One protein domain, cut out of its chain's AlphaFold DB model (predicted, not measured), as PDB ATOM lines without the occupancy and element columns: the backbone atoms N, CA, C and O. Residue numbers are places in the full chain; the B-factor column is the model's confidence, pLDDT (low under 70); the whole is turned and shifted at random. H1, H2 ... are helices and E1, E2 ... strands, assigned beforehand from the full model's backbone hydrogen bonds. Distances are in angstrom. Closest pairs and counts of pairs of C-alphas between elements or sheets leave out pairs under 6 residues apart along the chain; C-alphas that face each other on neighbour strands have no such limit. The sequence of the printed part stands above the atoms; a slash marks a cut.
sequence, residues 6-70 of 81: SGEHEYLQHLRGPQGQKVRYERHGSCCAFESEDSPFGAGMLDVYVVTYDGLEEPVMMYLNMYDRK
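This is residues 6 to 70 of the 81 residues of an uncharacterized protein of Myxococcus xanthus (UniProt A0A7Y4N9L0). A long, narrow, twisted sheet of three antiparallel strands, most of its length made by the E1 and E2 hairpin, has one short helix, H1, over one face. The shorter E3 folds back beside E2, and the whole has the outline of a rod, spanning 40 by 19 by 15 A. The printed part has 65 residues, with one named helix and three named strands in the chain order H1, E1, E2, E3; the sheet's order is E1, E2, E3, and the class is mixed, helices and strands. It is only just loose, close to compact, with a radius of gyration of the C-alphas of 13.2 A.

Start with the sheet and find C-alpha 24 at (14.541, 13.135, 26.106), where E1, residues 24 to 35, begins; it runs 29.2 A from first to last C-alpha and bends by 67 degrees at residue 29. E2, residues 43 to 52, comes back over 29.0 A. E3, residues 60 to 64, covers 12.6 A and ends at C-alpha 64, (21.832, 7.452, 13.978). Now go back to C-alpha 6 at (17.222, -1.674, 19.877), where H1, residues 6 to 14, begins; it is 12.4 A long.

The three strands form a meander, each strand the antiparallel neighbour of the one before, with E2 the inner strand and E1 and E3 the edge strands. E1 and E2 form a hairpin, their directions 156 degrees apart; look for N 24 and O 52, 2.8 A apart, and N 46 and O 31, also 2.8 A, within hydrogen-bond range. E2 and E3 form a second hairpin at 151 degrees, where N 49 and O 62 are within hydrogen-bond range at 2.8 A. The sheet is only just strongly twisted, its C-alphas lying up to 4.3 A off the best plane. H1 is on the sheet at a height of 9.1 A. It lies only just over E2, on which 3 of its C-alphas fall, and runs along the strands, at 26 degrees to E2 on the local plane. Its closest C-alphas to E3 are those of Glu 8 and Leu 64, 6.8 A apart; to E1, those of Leu 12 and Tyr 25, 7.6 A apart. In H1 every O i to N i+4 pair is within hydrogen-bond range.

The two C-alphas farthest apart are those of Phe 41 and Gly 55, at 40.2 A. The printed part runs from residue 6 to residue 70 with no cut. The links H1 to E1, E1 to E2 and E2 to E3 are short. The mean pLDDT of the printed part is 96.6, and no printed residue is under 70.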
ATOM      1  N   SER A   6      16.853  -1.427  18.483       96.44
ATOM      2  CA  SER A   6      17.222  -1.674  19.877       96.44
ATOM      3  C   SER A   6      18.563  -1.036  20.250       96.44
ATOM      4  O   SER A   6      18.659  -0.458  21.329       96.44
ATOM      5  N   GLY A   7      19.564  -1.088  19.367       97.06
ATOM      6  CA  GLY A   7      20.880  -0.492  19.615       97.06
ATOM      7  C   GLY A   7      20.858   1.038  19.609       97.06
ATOM      8  O   GLY A   7      21.569   1.675  20.386       97.06
ATOM      9  N   GLU A   8      20.002   1.644  18.787       97.50
ATOM     10  CA  GLU A   8      19.776   3.094  18.804       97.50
ATOM     11  C   GLU A   8      19.103   3.539  20.102       97.50
ATOM     12  O   GLU A   8      19.545   4.494  20.741       97.50
ATOM     13  N   HIS A   9      18.067   2.817  20.533       97.25
ATOM     14  CA  HIS A   9      17.390   3.094  21.796       97.25
ATOM     15  C   HIS A   9      18.296   2.874  23.006       97.25
ATOM     16  O   HIS A   9      18.198   3.628  23.969       97.25
ATOM     17  N   GLU A  10      19.160   1.859  22.994       97.06
ATOM     18  CA  GLU A  10      20.176   1.661  24.032       97.06
ATOM     19  C   GLU A  10      21.128   2.862  24.083       97.06
ATOM     20  O   GLU A  10      21.298   3.479  25.132       97.06
ATOM     21  N   TYR A  11      21.666   3.275  22.934       97.94
ATOM     22  CA  TYR A  11      22.545   4.439  22.852       97.94
ATOM     23  C   TYR A  11      21.879   5.723  23.374       97.94
ATOM     24  O   TYR A  11      22.456   6.424  24.204       97.94
ATOM     25  N   LEU A  12      20.645   6.013  22.952       97.94
ATOM     26  CA  LEU A  12      19.889   7.183  23.412       97.94
ATOM     27  C   LEU A  12      19.539   7.106  24.907       97.94
ATOM     28  O   LEU A  12      19.519   8.131  25.587       97.94
ATOM     29  N   GLN A  13      19.306   5.905  25.445       97.38
ATOM     30  CA  GLN A  13      19.085   5.697  26.878       97.38
ATOM     31  C   GLN A  13      20.328   5.974  27.717       97.38
ATOM     32  O   GLN A  13      20.163   6.398  28.862       97.38
ATOM     33  N   HIS A  14      21.527   5.780  27.168       97.69
ATOM     34  CA  HIS A  14      22.801   6.063  27.837       97.69
ATOM     35  C   HIS A  14      23.339   7.477  27.571       97.69
ATOM     36  O   HIS A  14      24.209   7.981  28.281       97.69
ATOM     37  N   LEU A  15      22.797   8.170  26.571       98.31
ATOM     38  CA  LEU A  15      23.211   9.526  26.245       98.31
ATOM     39  C   LEU A  15      22.777  10.521  27.333       98.31
ATOM     40  O   LEU A  15      21.646  10.501  27.826       98.31
ATOM     41  N   ARG A  16      23.674  11.426  27.713       98.38
ATOM     42  CA  ARG A  16      23.430  12.479  28.704       98.38
ATOM     43  C   ARG A  16      23.911  13.830  28.194       98.38
ATOM     44  O   ARG A  16      24.864  13.904  27.418       98.38
ATOM     45  N   GLY A  17      23.293  14.896  28.698       98.12
ATOM     46  CA  GLY A  17      23.854  16.245  28.605       98.12
ATOM     47  C   GLY A  17      25.213  16.338  29.320       98.12
ATOM     48  O   GLY A  17      25.594  15.424  30.064       98.12
ATOM     49  N   PRO A  18      25.953  17.445  29.158       97.06
ATOM     50  CA  PRO A  18      27.344  17.548  29.610       97.06
ATOM     51  C   PRO A  18      27.484  17.402  31.133       97.06
ATOM     52  O   PRO A  18      28.489  16.886  31.626       97.06
ATOM     53  N   GLN A  19      26.440  17.769  31.884       97.12
ATOM     54  CA  GLN A  19      26.382  17.651  33.345       97.12
ATOM     55  C   GLN A  19      25.656  16.385  33.828       97.12
ATOM     56  O   GLN A  19      25.373  16.244  35.014       97.12
ATOM     57  N   GLY A  20      25.353  15.440  32.934       97.69
ATOM     58  CA  GLY A  20      24.636  14.212  33.282       97.69
ATOM     59  C   GLY A  20      23.123  14.305  33.188       97.69
ATOM     60  O   GLY A  20      22.442  13.405  33.672       97.69
ATOM     61  N   GLN A  21      22.583  15.363  32.579       98.25
ATOM     62  CA  GLN A  21      21.141  15.474  32.389       98.25
ATOM     63  C   GLN A  21      20.626  14.302  31.552       98.25
ATOM     64  O   GLN A  21      21.202  13.965  30.515       98.25
ATOM     65  N   LYS A  22      19.518  13.703  31.989       97.62
ATOM     66  CA  LYS A  22      18.827  12.683  31.205       97.62
ATOM     67  C   LYS A  22      18.300  13.317  29.921       97.62
ATOM     68  O   LYS A  22      17.581  14.316  29.979       97.62
ATOM     69  N   VAL A  23      18.642  12.729  28.778       98.06
ATOM     70  CA  VAL A  23      18.078  13.174  27.506       98.06
ATOM     71  C   VAL A  23      16.634  12.701  27.364       98.06
ATOM     72  O   VAL A  23      16.244  11.637  27.853       98.06
ATOM     73  N   ARG A  24      15.836  13.505  26.674       98.25
ATOM     74  CA  ARG A  24      14.541  13.135  26.106       98.25
ATOM     75  C   ARG A  24      14.710  13.137  24.595       98.25
ATOM     76  O   ARG A  24      15.429  13.983  24.067       98.25
ATOM     77  N   TYR A  25      14.076  12.194  23.918       98.25
ATOM     78  CA  TYR A  25      14.202  12.061  22.476       98.25
ATOM     79  C   TYR A  25      12.877  11.664  21.835       98.25
ATOM     80  O   TYR A  25      12.096  10.911  22.416       98.25
ATOM     81  N   GLU A  26      12.655  12.159  20.623       98.25
ATOM     82  CA  GLU A  26      11.533  11.792  19.763       98.25
ATOM     83  C   GLU A  26      12.063  11.433  18.375       98.25
ATOM     84  O   GLU A  26      12.942  12.113  17.843       98.25
ATOM     85  N   ARG A  27      11.549  10.352  17.783       97.94
ATOM     86  CA  ARG A  27      11.933   9.957  16.428       97.94
ATOM     87  C   ARG A  27      11.236  10.864  15.418       97.94
ATOM     88  O   ARG A  27      10.014  10.893  15.356       97.94
ATOM     89  N   HIS A  28      12.022  11.546  14.597       98.00
ATOM     90  CA  HIS A  28      11.537  12.453  13.560       98.00
ATOM     91  C   HIS A  28      11.332  11.754  12.209       98.00
ATOM     92  O   HIS A  28      10.436  12.116  11.451       98.00
ATOM     93  N   GLY A  29      12.133  10.733  11.898       98.00
ATOM     94  CA  GLY A  29      12.040  10.001  10.634       98.00
ATOM     95  C   GLY A  29      13.350   9.320  10.263       98.00
ATOM     96  O   GLY A  29      14.190   9.099  11.129       98.00
ATOM     97  N   SER A  30      13.522   9.023   8.978       97.81
ATOM     98  CA  SER A  30      14.787   8.540   8.411       97.81
ATOM     99  C   SER A  30      15.160   9.391   7.200       97.81
ATOM    100  O   SER A  30      14.283   9.813   6.443       97.81
ATOM    101  N   CYS A  31      16.446   9.645   6.995       96.12
ATOM    102  CA  CYS A  31      16.967  10.407   5.861       96.12
ATOM    103  C   CYS A  31      18.287   9.821   5.367       96.12
ATOM    104  O   CYS A  31      18.765   8.823   5.890       96.12
ATOM    105  N   CYS A  32      18.895  10.518   4.405       96.44
ATOM    106  CA  CYS A  32      20.337  10.473   4.205       96.44
ATOM    107  C   CYS A  32      20.842   9.063   3.874       96.44
ATOM    108  O   CYS A  32      21.378   8.360   4.728       96.44
ATOM    109  N   ALA A  33      20.636   8.661   2.619       96.75
ATOM    110  CA  ALA A  33      21.101   7.372   2.130       96.75
ATOM    111  C   ALA A  33      22.628   7.267   2.218       96.75
ATOM    112  O   ALA A  33      23.339   8.221   1.890       96.75
ATOM    113  N   PHE A  34      23.120   6.103   2.627       97.06
ATOM    114  CA  PHE A  34      24.544   5.787   2.677       97.06
ATOM    115  C   PHE A  34      24.783   4.318   2.310       97.06
ATOM    116  O   PHE A  34      23.886   3.485   2.440       97.06
ATOM    117  N   GLU A  35      25.982   3.999   1.831       96.88
ATOM    118  CA  GLU A  35      26.387   2.616   1.556       96.88
ATOM    119  C   GLU A  35      26.686   1.881   2.866       96.88
ATOM    120  O   GLU A  35      27.330   2.434   3.757       96.88
ATOM    121  N   SER A  36      26.228   0.636   2.984       95.12
ATOM    122  CA  SER A  36      26.448  -0.193   4.172       95.12
ATOM    123  C   SER A  36      26.546  -1.653   3.760       95.12
ATOM    124  O   SER A  36      25.595  -2.216   3.215       95.12
ATOM    125  N   GLU A  37      27.700  -2.262   4.030       93.19
ATOM    126  CA  GLU A  37      27.937  -3.691   3.796       93.19
ATOM    127  C   GLU A  37      27.176  -4.566   4.803       93.19
ATOM    128  O   GLU A  37      26.782  -5.684   4.476       93.19
ATOM    129  N   ASP A  38      26.915  -4.033   6.003       91.56
ATOM    130  CA  ASP A  38      26.158  -4.714   7.056       91.56
ATOM    131  C   ASP A  38      24.633  -4.615   6.836       91.56
ATOM    132  O   ASP A  38      23.849  -5.314   7.487       91.56
ATOM    133  N   SER A  39      24.184  -3.766   5.903       92.31
ATOM    134  CA  SER A  39      22.781  -3.676   5.506       92.31
ATOM    135  C   SER A  39      22.401  -4.796   4.529       92.31
ATOM    136  O   SER A  39      23.071  -4.985   3.511       92.31
ATOM    137  N   PRO A  40      21.247  -5.468   4.719       89.56
ATOM    138  CA  PRO A  40      20.769  -6.495   3.788       89.56
ATOM    139  C   PRO A  40      20.430  -5.951   2.390       89.56
ATOM    140  O   PRO A  40      20.205  -6.732   1.468       89.56
ATOM    141  N   PHE A  41      20.374  -4.628   2.225       91.19
ATOM    142  CA  PHE A  41      20.079  -3.963   0.956       91.19
ATOM    143  C   PHE A  41      21.323  -3.349   0.293       91.19
ATOM    144  O   PHE A  41      21.190  -2.698  -0.740       91.19
ATOM    145  N   GLY A  42      22.513  -3.502   0.892       94.12
ATOM    146  CA  GLY A  42      23.752  -2.845   0.452       94.12
ATOM    147  C   GLY A  42      23.792  -1.328   0.701       94.12
ATOM    148  O   GLY A  42      24.765  -0.658   0.366       94.12
ATOM    149  N   ALA A  43      22.730  -0.773   1.284       95.75
ATOM    150  CA  ALA A  43      22.596   0.634   1.633       95.75
ATOM    151  C   ALA A  43      21.677   0.799   2.850       95.75
ATOM    152  O   ALA A  43      20.822  -0.052   3.116       95.75
ATOM    153  N   GLY A  44      21.840   1.896   3.579       95.75
ATOM    154  CA  GLY A  44      21.041   2.258   4.745       95.75
ATOM    155  C   GLY A  44      20.519   3.691   4.669       95.75
ATOM    156  O   GLY A  44      20.941   4.490   3.833       95.75
ATOM    157  N   MET A  45      19.595   4.007   5.575       97.44
ATOM    158  CA  MET A  45      19.131   5.366   5.864       97.44
ATOM    159  C   MET A  45      19.472   5.684   7.320       97.44
ATOM    160  O   MET A  45      19.391   4.801   8.171       97.44
ATOM    161  N   LEU A  46      19.861   6.921   7.612       98.06
ATOM    162  CA  LEU A  46      20.075   7.373   8.984       98.06
ATOM    163  C   LEU A  46      18.733   7.676   9.644       98.06
ATOM    164  O   LEU A  46      17.921   8.413   9.079       98.06
ATOM    165  N   ASP A  47      18.528   7.175  10.856       98.31
ATOM    166  CA  ASP A  47      17.384   7.545  11.676       98.31
ATOM    167  C   ASP A  47      17.641   8.874  12.377       98.31
ATOM    168  O   ASP A  47      18.722   9.147  12.897       98.31
ATOM    169  N   VAL A  48      16.630   9.735  12.356       98.56
ATOM    170  CA  VAL A  48      16.714  11.108  12.836       98.56
ATOM    171  C   VAL A  48      15.890  11.233  14.102       98.56
ATOM    172  O   VAL A  48      14.684  10.974  14.102       98.56
ATOM    173  N   TYR A  49      16.535  11.677  15.172       98.44
ATOM    174  CA  TYR A  49      15.919  11.933  16.464       98.44
ATOM    175  C   TYR A  49      16.068  13.403  16.836       98.44
ATOM    176  O   TYR A  49      17.144  13.978  16.703       98.44
ATOM    177  N   VAL A  50      15.000  14.002  17.355       98.38
ATOM    178  CA  VAL A  50      15.066  15.287  18.054       98.38
ATOM    179  C   VAL A  50      15.420  14.985  19.504       98.38
ATOM    180  O   VAL A  50      14.675  14.280  20.182       98.38
ATOM    181  N   VAL A  51      16.552  15.496  19.981       98.19
ATOM    182  CA  VAL A  51      17.085  15.252  21.326       98.19
ATOM    183  C   VAL A  51      17.079  16.549  22.132       98.19
ATOM    184  O   VAL A  51      17.485  17.602  21.651       98.19
ATOM    185  N   THR A  52      16.642  16.475  23.386       97.94
ATOM    186  CA  THR A  52      16.662  17.597  24.332       97.94
ATOM    187  C   THR A  52      17.056  17.142  25.736       97.94
ATOM    188  O   THR A  52      17.002  15.955  26.056       97.94
ATOM    189  N   TYR A  53      17.454  18.075  26.595       97.31
ATOM    190  CA  TYR A  53      17.686  17.856  28.021       97.31
ATOM    191  C   TYR A  53      17.432  19.153  28.799       97.31
ATOM    192  O   TYR A  53      17.349  20.235  28.220       97.31
ATOM    193  N   ASP A  54      17.305  19.057  30.122       97.06
ATOM    194  CA  ASP A  54      17.014  20.225  30.963       97.06
ATOM    195  C   ASP A  54      18.135  21.273  30.866       97.06
ATOM    196  O   ASP A  54      19.287  20.987  31.196       97.06
ATOM    197  N   GLY A  55      17.797  22.487  30.424       95.56
ATOM    198  CA  GLY A  55      18.749  23.590  30.240       95.56
ATOM    199  C   GLY A  55      19.430  23.642  28.868       95.56
ATOM    200  O   GLY A  55      20.338  24.447  28.691       95.56
ATOM    201  N   LEU A  56      19.020  22.807  27.909       96.06
ATOM    202  CA  LEU A  56      19.399  22.971  26.507       96.06
ATOM    203  C   LEU A  56      18.570  24.101  25.876       96.06
ATOM    204  O   LEU A  56      17.346  24.087  25.983       96.06
ATOM    205  N   GLU A  57      19.230  25.061  25.225       95.88
ATOM    206  CA  GLU A  57      18.560  26.218  24.609       95.88
ATOM    207  C   GLU A  57      17.655  25.810  23.440       95.88
ATOM    208  O   GLU A  57      16.509  26.249  23.364       95.88
ATOM    209  N   GLU A  58      18.140  24.919  22.571       96.88
ATOM    210  CA  GLU A  58      17.406  24.428  21.403       96.88
ATOM    211  C   GLU A  58      17.597  22.915  21.218       96.88
ATOM    212  O   GLU A  58      18.700  22.406  21.435       96.88
ATOM    213  N   PRO A  59      16.557  22.166  20.802       97.62
ATOM    214  CA  PRO A  59      16.692  20.742  20.520       97.62
ATOM    215  C   PRO A  59      17.754  20.446  19.455       97.62
ATOM    216  O   PRO A  59      17.883  21.157  18.461       97.62
ATOM    217  N   VAL A  60      18.465  19.335  19.628       97.50
ATOM    218  CA  VAL A  60      19.505  18.875  18.702       97.50
ATOM    219  C   VAL A  60      18.956  17.762  17.818       97.50
ATOM    220  O   VAL A  60      18.388  16.789  18.311       97.50
ATOM    221  N   MET A  61      19.170  17.877  16.510       97.69
ATOM    222  CA  MET A  61      18.900  16.799  15.560       97.69
ATOM    223  C   MET A  61      20.056  15.802  15.577       97.69
ATOM    224  O   MET A  61      21.197  16.152  15.277       97.69
ATOM    225  N   MET A  62      19.764  14.555  15.927       97.38
ATOM    226  CA  MET A  62      20.735  13.473  16.008       97.38
ATOM    227  C   MET A  62      20.459  12.427  14.934       97.38
ATOM    228  O   MET A  62      19.334  11.957  14.801       97.38
ATOM    229  N   TYR A  63      21.500  12.065  14.188       97.56
ATOM    230  CA  TYR A  63      21.436  11.125  13.072       97.56
ATOM    231  C   TYR A  63      22.151   9.840  13.466       97.56
ATOM    232  O   TYR A  63      23.331   9.863  13.823       97.56
ATOM    233  N   LEU A  64      21.428   8.733  13.429       97.44
ATOM    234  CA  LEU A  64      21.832   7.452  13.978       97.44
ATOM    235  C   LEU A  64      21.891   6.406  12.858       97.44
ATOM    236  O   LEU A  64      21.028   6.341  11.989       97.44
ATOM    237  N   ASN A  65      22.971   5.624  12.851       96.31
ATOM    238  CA  ASN A  65      23.132   4.466  11.981       96.31
ATOM    239  C   ASN A  65      22.847   3.192  12.790       96.31
ATOM    240  O   ASN A  65      23.626   2.832  13.674       96.31
ATOM    241  N   MET A  66      21.759   2.505  12.456       95.50
ATOM    242  CA  MET A  66      21.373   1.235  13.075       95.50
ATOM    243  C   MET A  66      22.051  -0.006  12.471       95.50
ATOM    244  O   MET A  66      21.979  -1.080  13.072       95.50
ATOM    245  N   TYR A  67      22.661   0.107  11.291       95.69
ATOM    246  CA  TYR A  67      23.164  -1.020  10.502       95.69
ATOM    247  C   TYR A  67      24.582  -1.407  10.925       95.69
ATOM    248  O   TYR A  67      24.795  -2.521  11.402       95.69
ATOM    249  N   ASP A  68      25.526  -0.468  10.847       93.69
ATOM    250  CA  ASP A  68      26.946  -0.771  11.050       93.69
ATOM    251  C   ASP A  68      27.316  -0.688  12.534       93.69
ATOM    252  O   ASP A  68      27.239   0.377  13.159       93.69
ATOM    253  N   ARG A  69      27.762  -1.802  13.122       93.12
ATOM    254  CA  ARG A  69      28.067  -1.856  14.559       93.12
ATOM    255  C   ARG A  69      29.482  -1.367  14.867       93.12
ATOM    256  O   ARG A  69      30.468  -1.965  14.454       93.12
ATOM    257  N   LYS A  70      29.581  -0.304  15.667       93.38
ATOM    258  CA  LYS A  70      30.841   0.268  16.190       93.38
ATOM    259  C   LYS A  70      30.758   0.529  17.692       93.38
ATOM    260  O   LYS A  70      29.674   0.437  18.265       93.38
TER     261      LYS A  70